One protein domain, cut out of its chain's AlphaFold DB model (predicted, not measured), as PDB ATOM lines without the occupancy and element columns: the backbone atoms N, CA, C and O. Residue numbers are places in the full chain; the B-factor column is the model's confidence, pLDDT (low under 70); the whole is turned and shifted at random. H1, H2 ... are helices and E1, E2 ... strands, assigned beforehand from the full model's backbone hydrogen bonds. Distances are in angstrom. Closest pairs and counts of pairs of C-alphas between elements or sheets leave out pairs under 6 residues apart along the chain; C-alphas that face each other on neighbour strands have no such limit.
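Overview. This is residues 2 to 113 of the 139 residues of an uncharacterized protein of Streptomyces sp. P3 (UniProt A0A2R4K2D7). A short ribbon of two parallel strands, E1 and E2, makes the middle, with H1 packed at its first end and the short helices H2 and H4 gathered at its other end. H3 comes near E2, and long loops fill much of the rest. The printed part has 112 residues, with four named helices and two named strands in the order H1 E1 E2 H2 H3 H4; the class is mixed, helices and strands, and under half of the residues are in named elements. The whole is compact, with a radius of gyration of the C-alphas of 14.6 A and spans of 38 by 34 by 25 A.

Along the chain. H1, residues 2 to 17, begins with C-alpha 2 at (31.190, -51.621, -28.900) and is 22.8 A long. E1, residues 34 to 38, measures 13.1 A, and E2, residues 61 to 65, 13.3 A. H2 is residues 66 to 72, 9.7 A; H3 is residues 80 to 89, 14.4 A. H4, residues 98 to 101, 5.8 A, ends with C-alpha 101 at (16.234, -41.825, -15.870).

Arrangement. E1 and E2 are parallel at 24 degrees, with N 36 and O 62 within hydrogen-bond range at 2.9 A. The closest C-alphas of H1 and E1, Ile 9 and Gly 34, are 6.0 A apart; those of E2 and H4, Ser 64 and Leu 98, 6.1 A. H2 and H4 only just touch, with 3 pairs of C-alphas within 8 A, the closest Glu 68 and Arg 99 at 5.7 A. H2 and H3 are close but not clearly touching, C-alphas 72 and 80 being closest at 7.0 A, and about perpendicular at 79 degrees. H1 is apart from H2, H3 and H4. Every O i to N i+4 pair is within hydrogen-bond range in H1, H2 and H3; H4 is too short for one.

Size, cuts and confidence. The farthest C-alphas, Lys 21 and Gly 104, are 40.6 A apart. The printed part has no cut. The links H1 to E1 and E1 to E2 are long. No printed residue is under 70 in pLDDT.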
ATOM      1  N   LEU A   2      31.587 -52.882 -29.529       87.44
ATOM      2  CA  LEU A   2      31.190 -51.621 -28.900       87.44
ATOM      3  C   LEU A   2      32.214 -50.481 -29.039       87.44
ATOM      4  O   LEU A   2      31.819 -49.366 -29.347       87.44
ATOM      5  N   GLY A   3      33.518 -50.762 -28.916       89.31
ATOM      6  CA  GLY A   3      34.556 -49.734 -29.104       89.31
ATOM      7  C   GLY A   3      34.487 -49.045 -30.473       89.31
ATOM      8  O   GLY A   3      34.480 -47.824 -30.552       89.31
ATOM      9  N   ARG A   4      34.267 -49.818 -31.544       93.94
ATOM     10  CA  ARG A   4      34.078 -49.271 -32.896       93.94
ATOM     11  C   ARG A   4      32.853 -48.354 -32.998       93.94
ATOM     12  O   ARG A   4      32.873 -47.403 -33.769       93.94
ATOM     13  N   ALA A   5      31.790 -48.631 -32.238       94.56
ATOM     14  CA  ALA A   5      30.609 -47.768 -32.208       94.56
ATOM     15  C   ALA A   5      30.920 -46.411 -31.550       94.56
ATOM     16  O   ALA A   5      30.492 -45.383 -32.064       94.56
ATOM     17  N   TYR A   6      31.709 -46.404 -30.470       95.50
ATOM     18  CA  TYR A   6      32.183 -45.172 -29.827       95.50
ATOM     19  C   TYR A   6      33.043 -44.342 -30.784       95.50
ATOM     20  O   TYR A   6      32.767 -43.165 -30.990       95.50
ATOM     21  N   GLU A   7      34.027 -44.974 -31.427       95.69
ATOM     22  CA  GLU A   7      34.897 -44.321 -32.413       95.69
ATOM     23  C   GLU A   7      34.095 -43.727 -33.576       95.69
ATOM     24  O   GLU A   7      34.337 -42.597 -33.993       95.69
ATOM     25  N   GLN A   8      33.110 -44.467 -34.092       96.38
ATOM     26  CA  GLN A   8      32.266 -43.994 -35.185       96.38
ATOM     27  C   GLN A   8      31.415 -42.789 -34.774       96.38
ATOM     28  O   GLN A   8      31.283 -41.847 -35.558       96.38
ATOM     29  N   ILE A   9      30.838 -42.811 -33.570       96.88
ATOM     30  CA  ILE A   9      30.086 -41.677 -33.029       96.88
ATOM     31  C   ILE A   9      30.993 -40.454 -32.916       96.88
ATOM     32  O   ILE A   9      30.625 -39.393 -33.412       96.88
ATOM     33  N   ASP A  10      32.174 -40.603 -32.316       96.75
ATOM     34  CA  ASP A  10      33.069 -39.471 -32.075       96.75
ATOM     35  C   ASP A  10      33.599 -38.877 -33.381       96.75
ATOM     36  O   ASP A  10      33.570 -37.664 -33.587       96.75
ATOM     37  N   HIS A  11      33.974 -39.743 -34.324       97.06
ATOM     38  CA  HIS A  11      34.357 -39.328 -35.666       97.06
ATOM     39  C   HIS A  11      33.224 -38.561 -36.359       97.06
ATOM     40  O   HIS A  11      33.448 -37.478 -36.894       97.06
ATOM     41  N   THR A  12      31.994 -39.082 -36.315       96.81
ATOM     42  CA  THR A  12      30.831 -38.423 -36.930       96.81
ATOM     43  C   THR A  12      30.541 -37.073 -36.274       96.81
ATOM     44  O   THR A  12      30.289 -36.096 -36.976       96.81
ATOM     45  N   ALA A  13      30.640 -36.981 -34.946       96.56
ATOM     46  CA  ALA A  13      30.496 -35.723 -34.223       96.56
ATOM     47  C   ALA A  13      31.559 -34.694 -34.645       96.56
ATOM     48  O   ALA A  13      31.228 -33.529 -34.858       96.56
ATOM     49  N   GLY A  14      32.810 -35.122 -34.848       96.25
ATOM     50  CA  GLY A  14      33.874 -34.274 -35.390       96.25
ATOM     51  C   GLY A  14      33.600 -33.790 -36.821       96.25
ATOM     52  O   GLY A  14      33.855 -32.627 -37.144       96.25
ATOM     53  N   LEU A  15      33.032 -34.642 -37.682       96.69
ATOM     54  CA  LEU A  15      32.636 -34.250 -39.043       96.69
ATOM     55  C   LEU A  15      31.494 -33.222 -39.037       96.69
ATOM     56  O   LEU A  15      31.551 -32.249 -39.788       96.69
ATOM     57  N   ILE A  16      30.502 -33.392 -38.159       96.25
ATOM     58  CA  ILE A  16      29.427 -32.408 -37.958       96.25
ATOM     59  C   ILE A  16      30.017 -31.083 -37.459       96.25
ATOM     60  O   ILE A  16      29.785 -30.039 -38.060       96.25
ATOM     61  N   ALA A  17      30.834 -31.117 -36.403       95.19
ATOM     62  CA  ALA A  17      31.413 -29.916 -35.801       95.19
ATOM     63  C   ALA A  17      32.339 -29.143 -36.756       95.19
ATOM     64  O   ALA A  17      32.427 -27.920 -36.676       95.19
ATOM     65  N   SER A  18      33.010 -29.841 -37.676       95.44
ATOM     66  CA  SER A  18      33.854 -29.220 -38.706       95.44
ATOM     67  C   SER A  18      33.075 -28.681 -39.913       95.44
ATOM     68  O   SER A  18      33.686 -28.093 -40.805       95.44
ATOM     69  N   GLY A  19      31.746 -28.835 -39.945       93.75
ATOM     70  CA  GLY A  19      30.899 -28.310 -41.016       93.75
ATOM     71  C   GLY A  19      31.093 -29.029 -42.350       93.75
ATOM     72  O   GLY A  19      31.007 -28.402 -43.408       93.75
ATOM     73  N   GLN A  20      31.391 -30.332 -42.316       96.50
ATOM     74  CA  GLN A  20      31.517 -31.141 -43.528       96.50
ATOM     75  C   GLN A  20      30.245 -31.072 -44.373       96.50
ATOM     76  O   GLN A  20      29.128 -31.060 -43.852       96.50
ATOM     77  N   LYS A  21      30.416 -31.042 -45.697       96.81
ATOM     78  CA  LYS A  21      29.328 -30.763 -46.647       96.81
ATOM     79  C   LYS A  21      28.177 -31.763 -46.525       96.81
ATOM     80  O   LYS A  21      27.018 -31.378 -46.638       96.81
ATOM     81  N   GLU A  22      28.491 -33.028 -46.281       96.31
ATOM     82  CA  GLU A  22      27.536 -34.122 -46.105       96.31
ATOM     83  C   GLU A  22      26.646 -33.936 -44.865       96.31
ATOM     84  O   GLU A  22      25.558 -34.501 -44.808       96.31
ATOM     85  N   PHE A  23      27.083 -33.121 -43.901       96.06
ATOM     86  CA  PHE A  23      26.365 -32.809 -42.665       96.06
ATOM     87  C   PHE A  23      25.881 -31.354 -42.606       96.06
ATOM     88  O   PHE A  23      25.515 -30.884 -41.533       96.06
ATOM     89  N   ALA A  24      25.839 -30.635 -43.733       94.56
ATOM     90  CA  ALA A  24      25.491 -29.211 -43.761       94.56
ATOM     91  C   ALA A  24      24.089 -28.888 -43.201       94.56
ATOM     92  O   ALA A  24      23.851 -27.772 -42.748       94.56
ATOM     93  N   GLU A  25      23.163 -29.852 -43.229       96.19
ATOM     94  CA  GLU A  25      21.809 -29.704 -42.674       96.19
ATOM     95  C   GLU A  25      21.745 -29.945 -41.157       96.19
ATOM     96  O   GLU A  25      20.742 -29.620 -40.519       96.19
ATOM     97  N   VAL A  26      22.798 -30.513 -40.563       95.06
ATOM     98  CA  VAL A  26      22.859 -30.781 -39.127       95.06
ATOM     99  C   VAL A  26      23.318 -29.510 -38.407       95.06
ATOM    100  O   VAL A  26      24.405 -29.007 -38.689       95.06
ATOM    101  N   PRO A  27      22.539 -28.983 -37.447       93.62
ATOM    102  CA  PRO A  27      22.949 -27.801 -36.701       93.62
ATOM    103  C   PRO A  27      24.224 -28.047 -35.885       93.62
ATOM    104  O   PRO A  27      24.320 -29.029 -35.150       93.62
ATOM    105  N   THR A  28      25.170 -27.112 -35.956       94.56
ATOM    106  CA  THR A  28      26.456 -27.173 -35.236       94.56
ATOM    107  C   THR A  28      26.482 -26.301 -33.974       94.56
ATOM    108  O   THR A  28      27.525 -26.135 -33.352       94.56
ATOM    109  N   ASP A  29      25.346 -25.705 -33.608       93.75
ATOM    110  CA  ASP A  29      25.199 -24.710 -32.539       93.75
ATOM    111  C   ASP A  29      24.738 -25.294 -31.195       93.75
ATOM    112  O   ASP A  29      24.458 -24.555 -30.251       93.75
ATOM    113  N   ARG A  30      24.636 -26.622 -31.100       91.06
ATOM    114  CA  ARG A  30      24.075 -27.326 -29.943       91.06
ATOM    115  C   ARG A  30      24.901 -28.552 -29.553       91.06
ATOM    116  O   ARG A  30      25.606 -29.100 -30.400       91.06
ATOM    117  N   PRO A  31      24.805 -29.011 -28.291       93.00
ATOM    118  CA  PRO A  31      25.514 -30.201 -27.842       93.00
ATOM    119  C   PRO A  31      25.108 -31.451 -28.630       93.00
ATOM    120  O   PRO A  31      23.936 -31.641 -28.958       93.00
ATOM    121  N   VAL A  32      26.081 -32.327 -28.873       94.44
ATOM    122  CA  VAL A  32      25.879 -33.643 -29.485       94.44
ATOM    123  C   VAL A  32      25.979 -34.707 -28.398       94.44
ATOM    124  O   VAL A  32      26.906 -34.688 -27.590       94.44
ATOM    125  N   HIS A  33      25.036 -35.646 -28.398       95.56
ATOM    126  CA  HIS A  33      25.047 -36.817 -27.525       95.56
ATOM    127  C   HIS A  33      24.974 -38.080 -28.377       95.56
ATOM    128  O   HIS A  33      24.071 -38.235 -29.198       95.56
ATOM    129  N   GLY A  34      25.925 -38.985 -28.188       95.94
ATOM    130  CA  GLY A  34      25.970 -40.270 -28.865       95.94
ATOM    131  C   GLY A  34      25.091 -41.313 -28.187       95.94
ATOM    132  O   GLY A  34      25.110 -41.459 -26.963       95.94
ATOM    133  N   LEU A  35      24.371 -42.099 -28.983       95.94
ATOM    134  CA  LEU A  35      23.622 -43.250 -28.491       95.94
ATOM    135  C   LEU A  35      24.069 -44.509 -29.229       95.94
ATOM    136  O   LEU A  35      23.967 -44.586 -30.453       95.94
ATOM    137  N   VAL A  36      24.544 -45.505 -28.484       95.62
ATOM    138  CA  VAL A  36      24.755 -46.852 -29.017       95.62
ATOM    139  C   VAL A  36      23.570 -47.713 -28.622       95.62
ATOM    140  O   VAL A  36      23.392 -48.017 -27.444       95.62
ATOM    141  N   VAL A  37      22.776 -48.114 -29.611       95.50
ATOM    142  CA  VAL A  37      21.561 -48.901 -29.388       95.50
ATOM    143  C   VAL A  37      21.844 -50.379 -29.635       95.50
ATOM    144  O   VAL A  37      22.283 -50.765 -30.719       95.50
ATOM    145  N   THR A  38      21.586 -51.213 -28.634       94.38
ATOM    146  CA  THR A  38      21.710 -52.675 -28.704       94.38
ATOM    147  C   THR A  38      20.332 -53.336 -28.695       94.38
ATOM    148  O   THR A  38      19.379 -52.785 -28.156       94.38
ATOM    149  N   MET A  39      20.196 -54.530 -29.285       94.50
ATOM    150  CA  MET A  39      18.921 -55.271 -29.234       94.50
ATOM    151  C   MET A  39      18.618 -55.793 -27.831       94.50
ATOM    152  O   MET A  39      17.491 -55.704 -27.369       94.50
ATOM    153  N   GLU A  40      19.646 -56.266 -27.132       91.06
ATOM    154  CA  GLU A  40      19.536 -56.767 -25.765       91.06
ATOM    155  C   GLU A  40      20.153 -55.780 -24.768       91.06
ATOM    156  O   GLU A  40      21.076 -55.034 -25.128       91.06
ATOM    157  N   PRO A  41      19.691 -55.760 -23.508       87.69
ATOM    158  CA  PRO A  41      20.232 -54.879 -22.490       87.69
ATOM    159  C   PRO A  41      21.641 -55.290 -22.064       87.69
ATOM    160  O   PRO A  41      21.905 -56.416 -21.650       87.69
ATOM    161  N   PHE A  42      22.559 -54.327 -22.101       88.44
ATOM    162  CA  PHE A  42      23.910 -54.486 -21.574       88.44
ATOM    163  C   PHE A  42      23.968 -53.916 -20.155       88.44
ATOM    164  O   PHE A  42      24.345 -52.769 -19.936       88.44
ATOM    165  N   HIS A  43      23.582 -54.723 -19.167       83.62
ATOM    166  CA  HIS A  43      23.314 -54.238 -17.807       83.62
ATOM    167  C   HIS A  43      24.481 -53.528 -17.108       83.62
ATOM    168  O   HIS A  43      24.244 -52.652 -16.282       83.62
ATOM    169  N   ILE A  44      25.726 -53.901 -17.415       87.50
ATOM    170  CA  ILE A  44      26.912 -53.388 -16.713       87.50
ATOM    171  C   ILE A  44      27.763 -52.442 -17.555       87.50
ATOM    172  O   ILE A  44      28.765 -51.943 -17.062       87.50
ATOM    173  N   VAL A  45      27.415 -52.191 -18.817       88.25
ATOM    174  CA  VAL A  45      28.343 -51.544 -19.759       88.25
ATOM    175  C   VAL A  45      28.613 -50.076 -19.445       88.25
ATOM    176  O   VAL A  45      29.737 -49.609 -19.597       88.25
ATOM    177  N   ASN A  46      27.601 -49.368 -18.944       85.00
ATOM    178  CA  ASN A  46      27.755 -47.988 -18.499       85.00
ATOM    179  C   ASN A  46      28.394 -47.917 -17.099       85.00
ATOM    180  O   ASN A  46      28.835 -46.846 -16.692       85.00
ATOM    181  N   ALA A  47      28.463 -49.035 -16.362       87.31
ATOM    182  CA  ALA A  47      28.882 -49.038 -14.966       87.31
ATOM    183  C   ALA A  47      30.336 -48.559 -14.809       87.31
ATOM    184  O   ALA A  47      31.164 -48.806 -15.696       87.31
ATOM    185  N   PRO A  48      30.705 -47.973 -13.650       84.75
ATOM    186  CA  PRO A  48      32.033 -47.386 -13.439       84.75
ATOM    187  C   PRO A  48      33.201 -48.355 -13.665       84.75
ATOM    188  O   PRO A  48      34.304 -47.932 -13.979       84.75
ATOM    189  N   MET A  49      32.965 -49.662 -13.512       87.06
ATOM    190  CA  MET A  49      33.977 -50.702 -13.722       87.06
ATOM    191  C   MET A  49      34.198 -51.068 -15.202       87.06
ATOM    192  O   MET A  49      35.269 -51.555 -15.548       87.06
ATOM    193  N   GLN A  50      33.197 -50.857 -16.064       84.69
ATOM    194  CA  GLN A  50      33.244 -51.196 -17.494       84.69
ATOM    195  C   GLN A  50      33.516 -49.969 -18.364       84.69
ATOM    196  O   GLN A  50      34.265 -50.065 -19.332       84.69
ATOM    197  N   ARG A  51      32.969 -48.799 -18.009       83.81
ATOM    198  CA  ARG A  51      33.127 -47.565 -18.790       83.81
ATOM    199  C   ARG A  51      34.589 -47.191 -19.101       83.81
ATOM    200  O   ARG A  51      34.816 -46.780 -20.240       83.81
ATOM    201  N   PRO A  52      35.572 -47.360 -18.186       87.00
ATOM    202  CA  PRO A  52      36.987 -47.089 -18.472       87.00
ATOM    203  C   PRO A  52      37.628 -48.045 -19.490       87.00
ATOM    204  O   PRO A  52      38.733 -47.794 -19.951       87.00
ATOM    205  N   GLN A  53      36.972 -49.164 -19.817       87.38
ATOM    206  CA  GLN A  53      37.434 -50.118 -20.832       87.38
ATOM    207  C   GLN A  53      36.925 -49.762 -22.238       87.38
ATOM    208  O   GLN A  53      37.288 -50.419 -23.214       87.38
ATOM    209  N   LEU A  54      36.054 -48.755 -22.343       89.38
ATOM    210  CA  LEU A  54      35.519 -48.251 -23.603       89.38
ATOM    211  C   LEU A  54      36.309 -47.019 -24.047       89.38
ATOM    212  O   LEU A  54      36.823 -46.307 -23.186       89.38
ATOM    213  N   PRO A  55      36.376 -46.740 -25.361       92.69
ATOM    214  CA  PRO A  55      37.081 -45.570 -25.859       92.69
ATOM    215  C   PRO A  55      36.623 -44.273 -25.188       92.69
ATOM    216  O   PRO A  55      35.436 -44.079 -24.882       92.69
ATOM    217  N   ASP A  56      37.583 -43.381 -24.983       91.88
ATOM    218  CA  ASP A  56      37.296 -41.991 -24.668       91.88
ATOM    219  C   ASP A  56      36.794 -41.287 -25.927       91.88
ATOM    220  O   ASP A  56      37.289 -41.515 -27.032       91.88
ATOM    221  N   THR A  57      35.776 -40.457 -25.750       93.88
ATOM    222  CA  THR A  57      35.102 -39.727 -26.821       93.88
ATOM    223  C   THR A  57      34.966 -38.271 -26.407       93.88
ATOM    224  O   THR A  57      34.780 -37.958 -25.230       93.88
ATOM    225  N   THR A  58      35.052 -37.378 -27.381       94.25
ATOM    226  CA  THR A  58      34.880 -35.934 -27.220       94.25
ATOM    227  C   THR A  58      33.430 -35.580 -26.892       94.25
ATOM    228  O   THR A  58      33.166 -34.621 -26.169       94.25
ATOM    229  N   VAL A  59      32.478 -36.372 -27.393       94.50
ATOM    230  CA  VAL A  59      31.055 -36.265 -27.044       94.50
ATOM    231  C   VAL A  59      30.653 -37.315 -26.003       94.50
ATOM    232  O   VAL A  59      31.215 -38.415 -25.992       94.50
ATOM    233  N   PRO A  60      29.667 -37.036 -25.132       94.31
ATOM    234  CA  PRO A  60      29.106 -38.057 -24.257       94.31
ATOM    235  C   PRO A  60      28.430 -39.158 -25.081       94.31
ATOM    236  O   PRO A  60      27.725 -38.880 -26.050       94.31
ATOM    237  N   VAL A  61      28.631 -40.416 -24.681       94.69
ATOM    238  CA  VAL A  61      28.030 -41.589 -25.329       94.69
ATOM    239  C   VAL A  61      27.342 -42.458 -24.286       94.69
ATOM    240  O   VAL A  61      27.966 -42.871 -23.306       94.69
ATOM    241  N   THR A  62      26.068 -42.763 -24.522       93.94
ATOM    242  CA  THR A  62      25.281 -43.702 -23.713       93.94
ATOM    243  C   THR A  62      25.047 -44.979 -24.506       93.94
ATOM    244  O   THR A  62      24.636 -44.923 -25.664       93.94
ATOM    245  N   VAL A  63      25.256 -46.136 -23.881       94.56
ATOM    246  CA  VAL A  63      24.767 -47.408 -24.425       94.56
ATOM    247  C   VAL A  63      23.377 -47.669 -23.863       94.56
ATOM    248  O   VAL A  63      23.177 -47.574 -22.648       94.56
ATOM    249  N   SER A  64      22.425 -47.996 -24.729       95.38
ATOM    250  CA  SER A  64      21.050 -48.320 -24.355       95.38
ATOM    251  C   SER A  64      20.546 -49.523 -25.138       95.38
ATOM    252  O   SER A  64      20.911 -49.730 -26.291       95.38
ATOM    253  N   SER A  65      19.643 -50.288 -24.543       95.44
ATOM    254  CA  SER A  65      18.838 -51.256 -25.288       95.44
ATOM    255  C   SER A  65      17.796 -50.567 -26.171       95.44
ATOM    256  O   SER A  65      17.432 -49.407 -25.954       95.44
ATOM    257  N   ILE A  66      17.270 -51.305 -27.145       95.31
ATOM    258  CA  ILE A  66      16.141 -50.864 -27.962       95.31
ATOM    259  C   ILE A  66      14.898 -50.612 -27.107       95.31
ATOM    260  O   ILE A  66      14.247 -49.594 -27.295       95.31
ATOM    261  N   SER A  67      14.626 -51.446 -26.099       93.50
ATOM    262  CA  SER A  67      13.490 -51.240 -25.192       93.50
ATOM    263  C   SER A  67      13.614 -49.948 -24.377       93.50
ATOM    264  O   SER A  67      12.619 -49.277 -24.111       93.50
ATOM    265  N   GLU A  68      14.834 -49.562 -23.989       95.25
ATOM    266  CA  GLU A  68      15.078 -48.274 -23.330       95.25
ATOM    267  C   GLU A  68      14.837 -47.092 -24.267       95.25
ATOM    268  O   GLU A  68      14.221 -46.111 -23.853       95.25
ATOM    269  N   LEU A  69      15.281 -47.189 -25.524       95.12
ATOM    270  CA  LEU A  69      15.004 -46.178 -26.542       95.12
ATOM    271  C   LEU A  69      13.497 -46.053 -26.803       95.12
ATOM    272  O   LEU A  69      12.971 -44.944 -26.793       95.12
ATOM    273  N   GLU A  70      12.806 -47.178 -27.001       94.19
ATOM    274  CA  GLU A  70      11.361 -47.226 -27.238       94.19
ATOM    275  C   GLU A  70      10.571 -46.585 -26.102       94.19
ATOM    276  O   GLU A  70       9.608 -45.872 -26.364       94.19
ATOM    277  N   ASN A  71      10.991 -46.798 -24.854       93.94
ATOM    278  CA  ASN A  71      10.369 -46.155 -23.707       93.94
ATOM    279  C   ASN A  71      10.706 -44.654 -23.658       93.94
ATOM    280  O   ASN A  71       9.814 -43.821 -23.517       93.94
ATOM    281  N   MET A  72      11.970 -44.279 -23.864       95.31
ATOM    282  CA  MET A  72      12.408 -42.880 -23.835       95.31
ATOM    283  C   MET A  72      11.658 -41.996 -24.843       95.31
ATOM    284  O   MET A  72      11.275 -40.880 -24.500       95.31
ATOM    285  N   VAL A  73      11.395 -42.482 -26.061       93.62
ATOM    286  CA  VAL A  73      10.673 -41.693 -27.084       93.62
ATOM    287  C   VAL A  73       9.189 -41.480 -26.770       93.62
ATOM    288  O   VAL A  73       8.527 -40.700 -27.448       93.62
ATOM    289  N   THR A  74       8.656 -42.145 -25.742       95.38
ATOM    290  CA  THR A  74       7.283 -41.913 -25.278       95.38
ATOM    291  C   THR A  74       7.155 -40.796 -24.247       95.38
ATOM    292  O   THR A  74       6.029 -40.423 -23.916       95.38
ATOM    293  N   ILE A  75       8.261 -40.237 -23.752       96.06
ATOM    294  CA  ILE A  75       8.242 -39.131 -22.790       96.06
ATOM    295  C   ILE A  75       7.676 -37.864 -23.449       96.06
ATOM    296  O   ILE A  75       8.074 -37.504 -24.556       96.06
ATOM    297  N   THR A  76       6.747 -37.183 -22.771       95.44
ATOM    298  CA  THR A  76       6.076 -35.975 -23.296       95.44
ATOM    299  C   THR A  76       6.301 -34.712 -22.482       95.44
ATOM    300  O   THR A  76       6.030 -33.619 -22.972       95.44
ATOM    301  N   ASP A  77       6.730 -34.838 -21.231       95.75
ATOM    302  CA  ASP A  77       6.893 -33.707 -20.314       95.75
ATOM    303  C   ASP A  77       8.321 -33.144 -20.278       95.75
ATOM    304  O   ASP A  77       8.559 -32.124 -19.633       95.75
ATOM    305  N   ALA A  78       9.256 -33.760 -21.007       94.56
ATOM    306  CA  ALA A  78      10.624 -33.286 -21.154       94.56
ATOM    307  C   ALA A  78      11.183 -33.584 -22.559       94.56
ATOM    308  O   ALA A  78      10.895 -34.639 -23.131       94.56
ATOM    309  N   PRO A  79      12.030 -32.705 -23.128       93.88
ATOM    310  CA  PRO A  79      12.770 -33.020 -24.343       93.88
ATOM    311  C   PRO A  79      13.788 -34.143 -24.096       93.88
ATOM    312  O   PRO A  79      14.645 -34.034 -23.220       93.88
ATOM    313  N   VAL A  80      13.777 -35.183 -24.934       93.25
ATOM    314  CA  VAL A  80      14.709 -36.326 -24.835       93.25
ATOM    315  C   VAL A  80      16.181 -35.890 -24.821       93.25
ATOM    316  O   VAL A  80      16.981 -36.406 -24.044       93.25
ATOM    317  N   GLY A  81      16.544 -34.908 -25.652       93.31
ATOM    318  CA  GLY A  81      17.911 -34.380 -25.689       93.31
ATOM    319  C   GLY A  81      18.348 -33.758 -24.361       93.31
ATOM    320  O   GLY A  81      19.486 -33.954 -23.945       93.31
ATOM    321  N   GLN A  82      17.440 -33.072 -23.662       93.62
ATOM    322  CA  GLN A  82      17.720 -32.502 -22.344       93.62
ATOM    323  C   GLN A  82      17.966 -33.611 -21.315       93.62
ATOM    324  O   GLN A  82      18.977 -33.571 -20.623       93.62
ATOM    325  N   LEU A  83      17.114 -34.642 -21.284       95.19
ATOM    326  CA  LEU A  83      17.269 -35.794 -20.389       95.19
ATOM    327  C   LEU A  83      18.629 -36.485 -20.577       95.19
ATOM    328  O   LEU A  83      19.321 -36.784 -19.602       95.19
ATOM    329  N   LEU A  84      19.039 -36.716 -21.829       95.44
ATOM    330  CA  LEU A  84      20.324 -37.350 -22.137       95.44
ATOM    331  C   LEU A  84      21.515 -36.497 -21.682       95.44
ATOM    332  O   LEU A  84      22.444 -37.034 -21.074       95.44
ATOM    333  N   LEU A  85      21.469 -35.184 -21.928       94.81
ATOM    334  CA  LEU A  85      22.534 -34.254 -21.550       94.81
ATOM    335  C   LEU A  85      22.633 -34.068 -20.031       94.81
ATOM    336  O   LEU A  85      23.733 -34.122 -19.488       94.81
ATOM    337  N   GLU A  86      21.508 -33.909 -19.331       94.69
ATOM    338  CA  GLU A  86      21.478 -33.809 -17.866       94.69
ATOM    339  C   GLU A  86      22.024 -35.080 -17.215       94.69
ATOM    340  O   GLU A  86      22.855 -35.020 -16.309       94.69
ATOM    341  N   ARG A  87      21.621 -36.250 -17.725       94.50
ATOM    342  CA  ARG A  87      22.152 -37.533 -17.262       94.50
ATOM    343  C   ARG A  87      23.653 -37.657 -17.537       94.50
ATOM    344  O   ARG A  87      24.366 -38.208 -16.705       94.50
ATOM    345  N   ALA A  88      24.133 -37.192 -18.691       93.69
ATOM    346  CA  ALA A  88      25.554 -37.219 -19.039       93.69
ATOM    347  C   ALA A  88      26.399 -36.289 -18.157       93.69
ATOM    348  O   ALA A  88      27.544 -36.618 -17.854       93.69
ATOM    349  N   ALA A  89      25.834 -35.155 -17.738       94.50
ATOM    350  CA  ALA A  89      26.492 -34.188 -16.865       94.50
ATOM    351  C   ALA A  89      26.623 -34.666 -15.406       94.50
ATOM    352  O   ALA A  89      27.448 -34.136 -14.665       94.50
ATOM    353  N   ASP A  90      25.838 -35.663 -14.985       94.38
ATOM    354  CA  ASP A  90      25.908 -36.260 -13.650       94.38
ATOM    355  C   ASP A  90      26.921 -37.432 -13.624       94.38
ATOM    356  O   ASP A  90      26.685 -38.472 -14.254       94.38
ATOM    357  N   PRO A  91      28.040 -37.331 -12.875       89.50
ATOM    358  CA  PRO A  91      29.083 -38.363 -12.847       89.50
ATOM    359  C   PRO A  91      28.612 -39.730 -12.343       89.50
ATOM    360  O   PRO A  91      29.231 -40.745 -12.647       89.50
ATOM    361  N   GLN A  92      27.535 -39.771 -11.561       90.25
ATOM    362  CA  GLN A  92      26.977 -41.001 -11.024       90.25
ATOM    363  C   GLN A  92      25.902 -41.555 -11.960       90.25
ATOM    364  O   GLN A  92      26.001 -42.703 -12.400       90.25
ATOM    365  N   ARG A  93      24.900 -40.744 -12.324       91.50
ATOM    366  CA  ARG A  93      23.784 -41.189 -13.181       91.50
ATOM    367  C   ARG A  93      24.235 -41.526 -14.596       91.50
ATOM    368  O   ARG A  93      23.648 -42.416 -15.213       91.50
ATOM    369  N   SER A  94      25.299 -40.890 -15.090       91.12
ATOM    370  CA  SER A  94      25.903 -41.213 -16.387       91.12
ATOM    371  C   SER A  94      26.371 -42.669 -16.491       91.12
ATOM    372  O   SER A  94      26.448 -43.208 -17.599       91.12
ATOM    373  N   THR A  95      26.586 -43.338 -15.353       89.50
ATOM    374  CA  THR A  95      27.064 -44.726 -15.283       89.50
ATOM    375  C   THR A  95      25.954 -45.778 -15.188       89.50
ATOM    376  O   THR A  95      26.218 -46.979 -15.222       89.50
ATOM    377  N   TYR A  96      24.692 -45.364 -15.074       90.56
ATOM    378  CA  TYR A  96      23.565 -46.288 -14.914       90.56
ATOM    379  C   TYR A  96      22.953 -46.705 -16.254       90.56
ATOM    380  O   TYR A  96      23.301 -46.186 -17.311       90.56
ATOM    381  N   ALA A  97      22.039 -47.669 -16.244       91.38
ATOM    382  CA  ALA A  97      21.221 -47.935 -17.424       91.38
ATOM    383  C   ALA A  97      20.351 -46.700 -17.746       91.38
ATOM    384  O   ALA A  97      20.010 -45.928 -16.846       91.38
ATOM    385  N   LEU A  98      20.008 -46.486 -19.018       93.69
ATOM    386  CA  LEU A  98      19.191 -45.335 -19.425       93.69
ATOM    387  C   LEU A  98      17.804 -45.391 -18.775       93.69
ATOM    388  O   LEU A  98      17.282 -44.355 -18.370       93.69
ATOM    389  N   ARG A  99      17.252 -46.598 -18.594       92.50
ATOM    390  CA  ARG A  99      15.959 -46.821 -17.932       92.50
ATOM    391  C   ARG A  99      15.831 -46.164 -16.564       92.50
ATOM    392  O   ARG A  99      14.720 -45.840 -16.190       92.50
ATOM    393  N   GLU A 100      16.920 -45.958 -15.824       92.56
ATOM    394  CA  GLU A 100      16.853 -45.363 -14.480       92.56
ATOM    395  C   GLU A 100      16.467 -43.877 -14.515       92.56
ATOM    396  O   GLU A 100      16.020 -43.333 -13.511       92.56
ATOM    397  N   ALA A 101      16.619 -43.219 -15.668       92.81
ATOM    398  CA  ALA A 101      16.234 -41.825 -15.870       92.81
ATOM    399  C   ALA A 101      14.799 -41.657 -16.401       92.81
ATOM    400  O   ALA A 101      14.360 -40.530 -16.584       92.81
ATOM    401  N   LEU A 102      14.082 -42.749 -16.689       93.56
ATOM    402  CA  LEU A 102      12.747 -42.695 -17.295       93.56
ATOM    403  C   LEU A 102      11.598 -42.626 -16.263       93.56
ATOM    404  O   LEU A 102      10.627 -41.919 -16.524       93.56
ATOM    405  N   PRO A 103      11.652 -43.309 -15.097       93.62
ATOM    406  CA  PRO A 103      10.618 -43.195 -14.077       93.62
ATOM    407  C   PRO A 103      10.397 -41.755 -13.613       93.62
ATOM    408  O   PRO A 103      11.346 -41.009 -13.389       93.62
ATOM    409  N   GLY A 104       9.131 -41.395 -13.396       92.88
ATOM    410  CA  GLY A 104       8.733 -40.053 -12.962       92.88
ATOM    411  C   GLY A 104       8.374 -39.104 -14.106       92.88
ATOM    412  O   GLY A 104       7.821 -38.044 -13.831       92.88
ATOM    413  N   HIS A 105       8.615 -39.506 -15.355       95.81
ATOM    414  CA  HIS A 105       8.146 -38.794 -16.536       95.81
ATOM    415  C   HIS A 105       6.729 -39.202 -16.946       95.81
ATOM    416  O   HIS A 105       6.234 -40.289 -16.639       95.81
ATOM    417  N   THR A 106       6.075 -38.308 -17.674       96.25
ATOM    418  CA  THR A 106       4.791 -38.545 -18.329       96.25
ATOM    419  C   THR A 106       5.025 -39.230 -19.667       96.25
ATOM    420  O   THR A 106       5.812 -38.750 -20.484       96.25
ATOM    421  N   HIS A 107       4.301 -40.323 -19.906       94.88
ATOM    422  CA  HIS A 107       4.422 -41.131 -21.115       94.88
ATOM    423  C   HIS A 107       3.131 -41.125 -21.942       94.88
ATOM    424  O   HIS A 107       2.026 -41.115 -21.396       94.88
ATOM    425  N   HIS A 108       3.276 -41.206 -23.263       94.62
ATOM    426  CA  HIS A 108       2.186 -41.470 -24.205       94.62
ATOM    427  C   HIS A 108       2.402 -42.791 -24.956       94.62
ATOM    428  O   HIS A 108       3.411 -43.470 -24.786       94.62
ATOM    429  N   ARG A 109       1.442 -43.199 -25.792       92.31
ATOM    430  CA  ARG A 109       1.646 -44.355 -26.675       92.31
ATOM    431  C   ARG A 109       2.653 -44.011 -27.767       92.31
ATOM    432  O   ARG A 109       2.596 -42.927 -28.334       92.31
ATOM    433  N   ASN A 110       3.531 -44.951 -28.099       91.75
ATOM    434  CA  ASN A 110       4.478 -44.764 -29.189       91.75
ATOM    435  C   ASN A 110       3.738 -44.750 -30.539       91.75
ATOM    436  O   ASN A 110       3.279 -45.788 -31.018       91.75
ATOM    437  N   THR A 111       3.660 -43.578 -31.164       91.00
ATOM    438  CA  THR A 111       2.937 -43.368 -32.427       91.00
ATOM    439  C   THR A 111       3.539 -44.129 -33.606       91.00
ATOM    440  O   THR A 111       2.809 -44.487 -34.524       91.00
ATOM    441  N   VAL A 112       4.845 -44.427 -33.584       91.38
ATOM    442  CA  VAL A 112       5.504 -45.243 -34.616       91.38
ATOM    443  C   VAL A 112       5.071 -46.700 -34.497       91.38
ATOM    444  O   VAL A 112       4.778 -47.335 -35.508       91.38
ATOM    445  N   LEU A 113       4.979 -47.224 -33.271       90.25
ATOM    446  CA  LEU A 113       4.471 -48.577 -33.038       90.25
ATOM    447  C   LEU A 113       2.978 -48.673 -33.353       90.25
ATOM    448  O   LEU A 113       2.561 -49.647 -33.975       90.25
TER     449      LEU A 113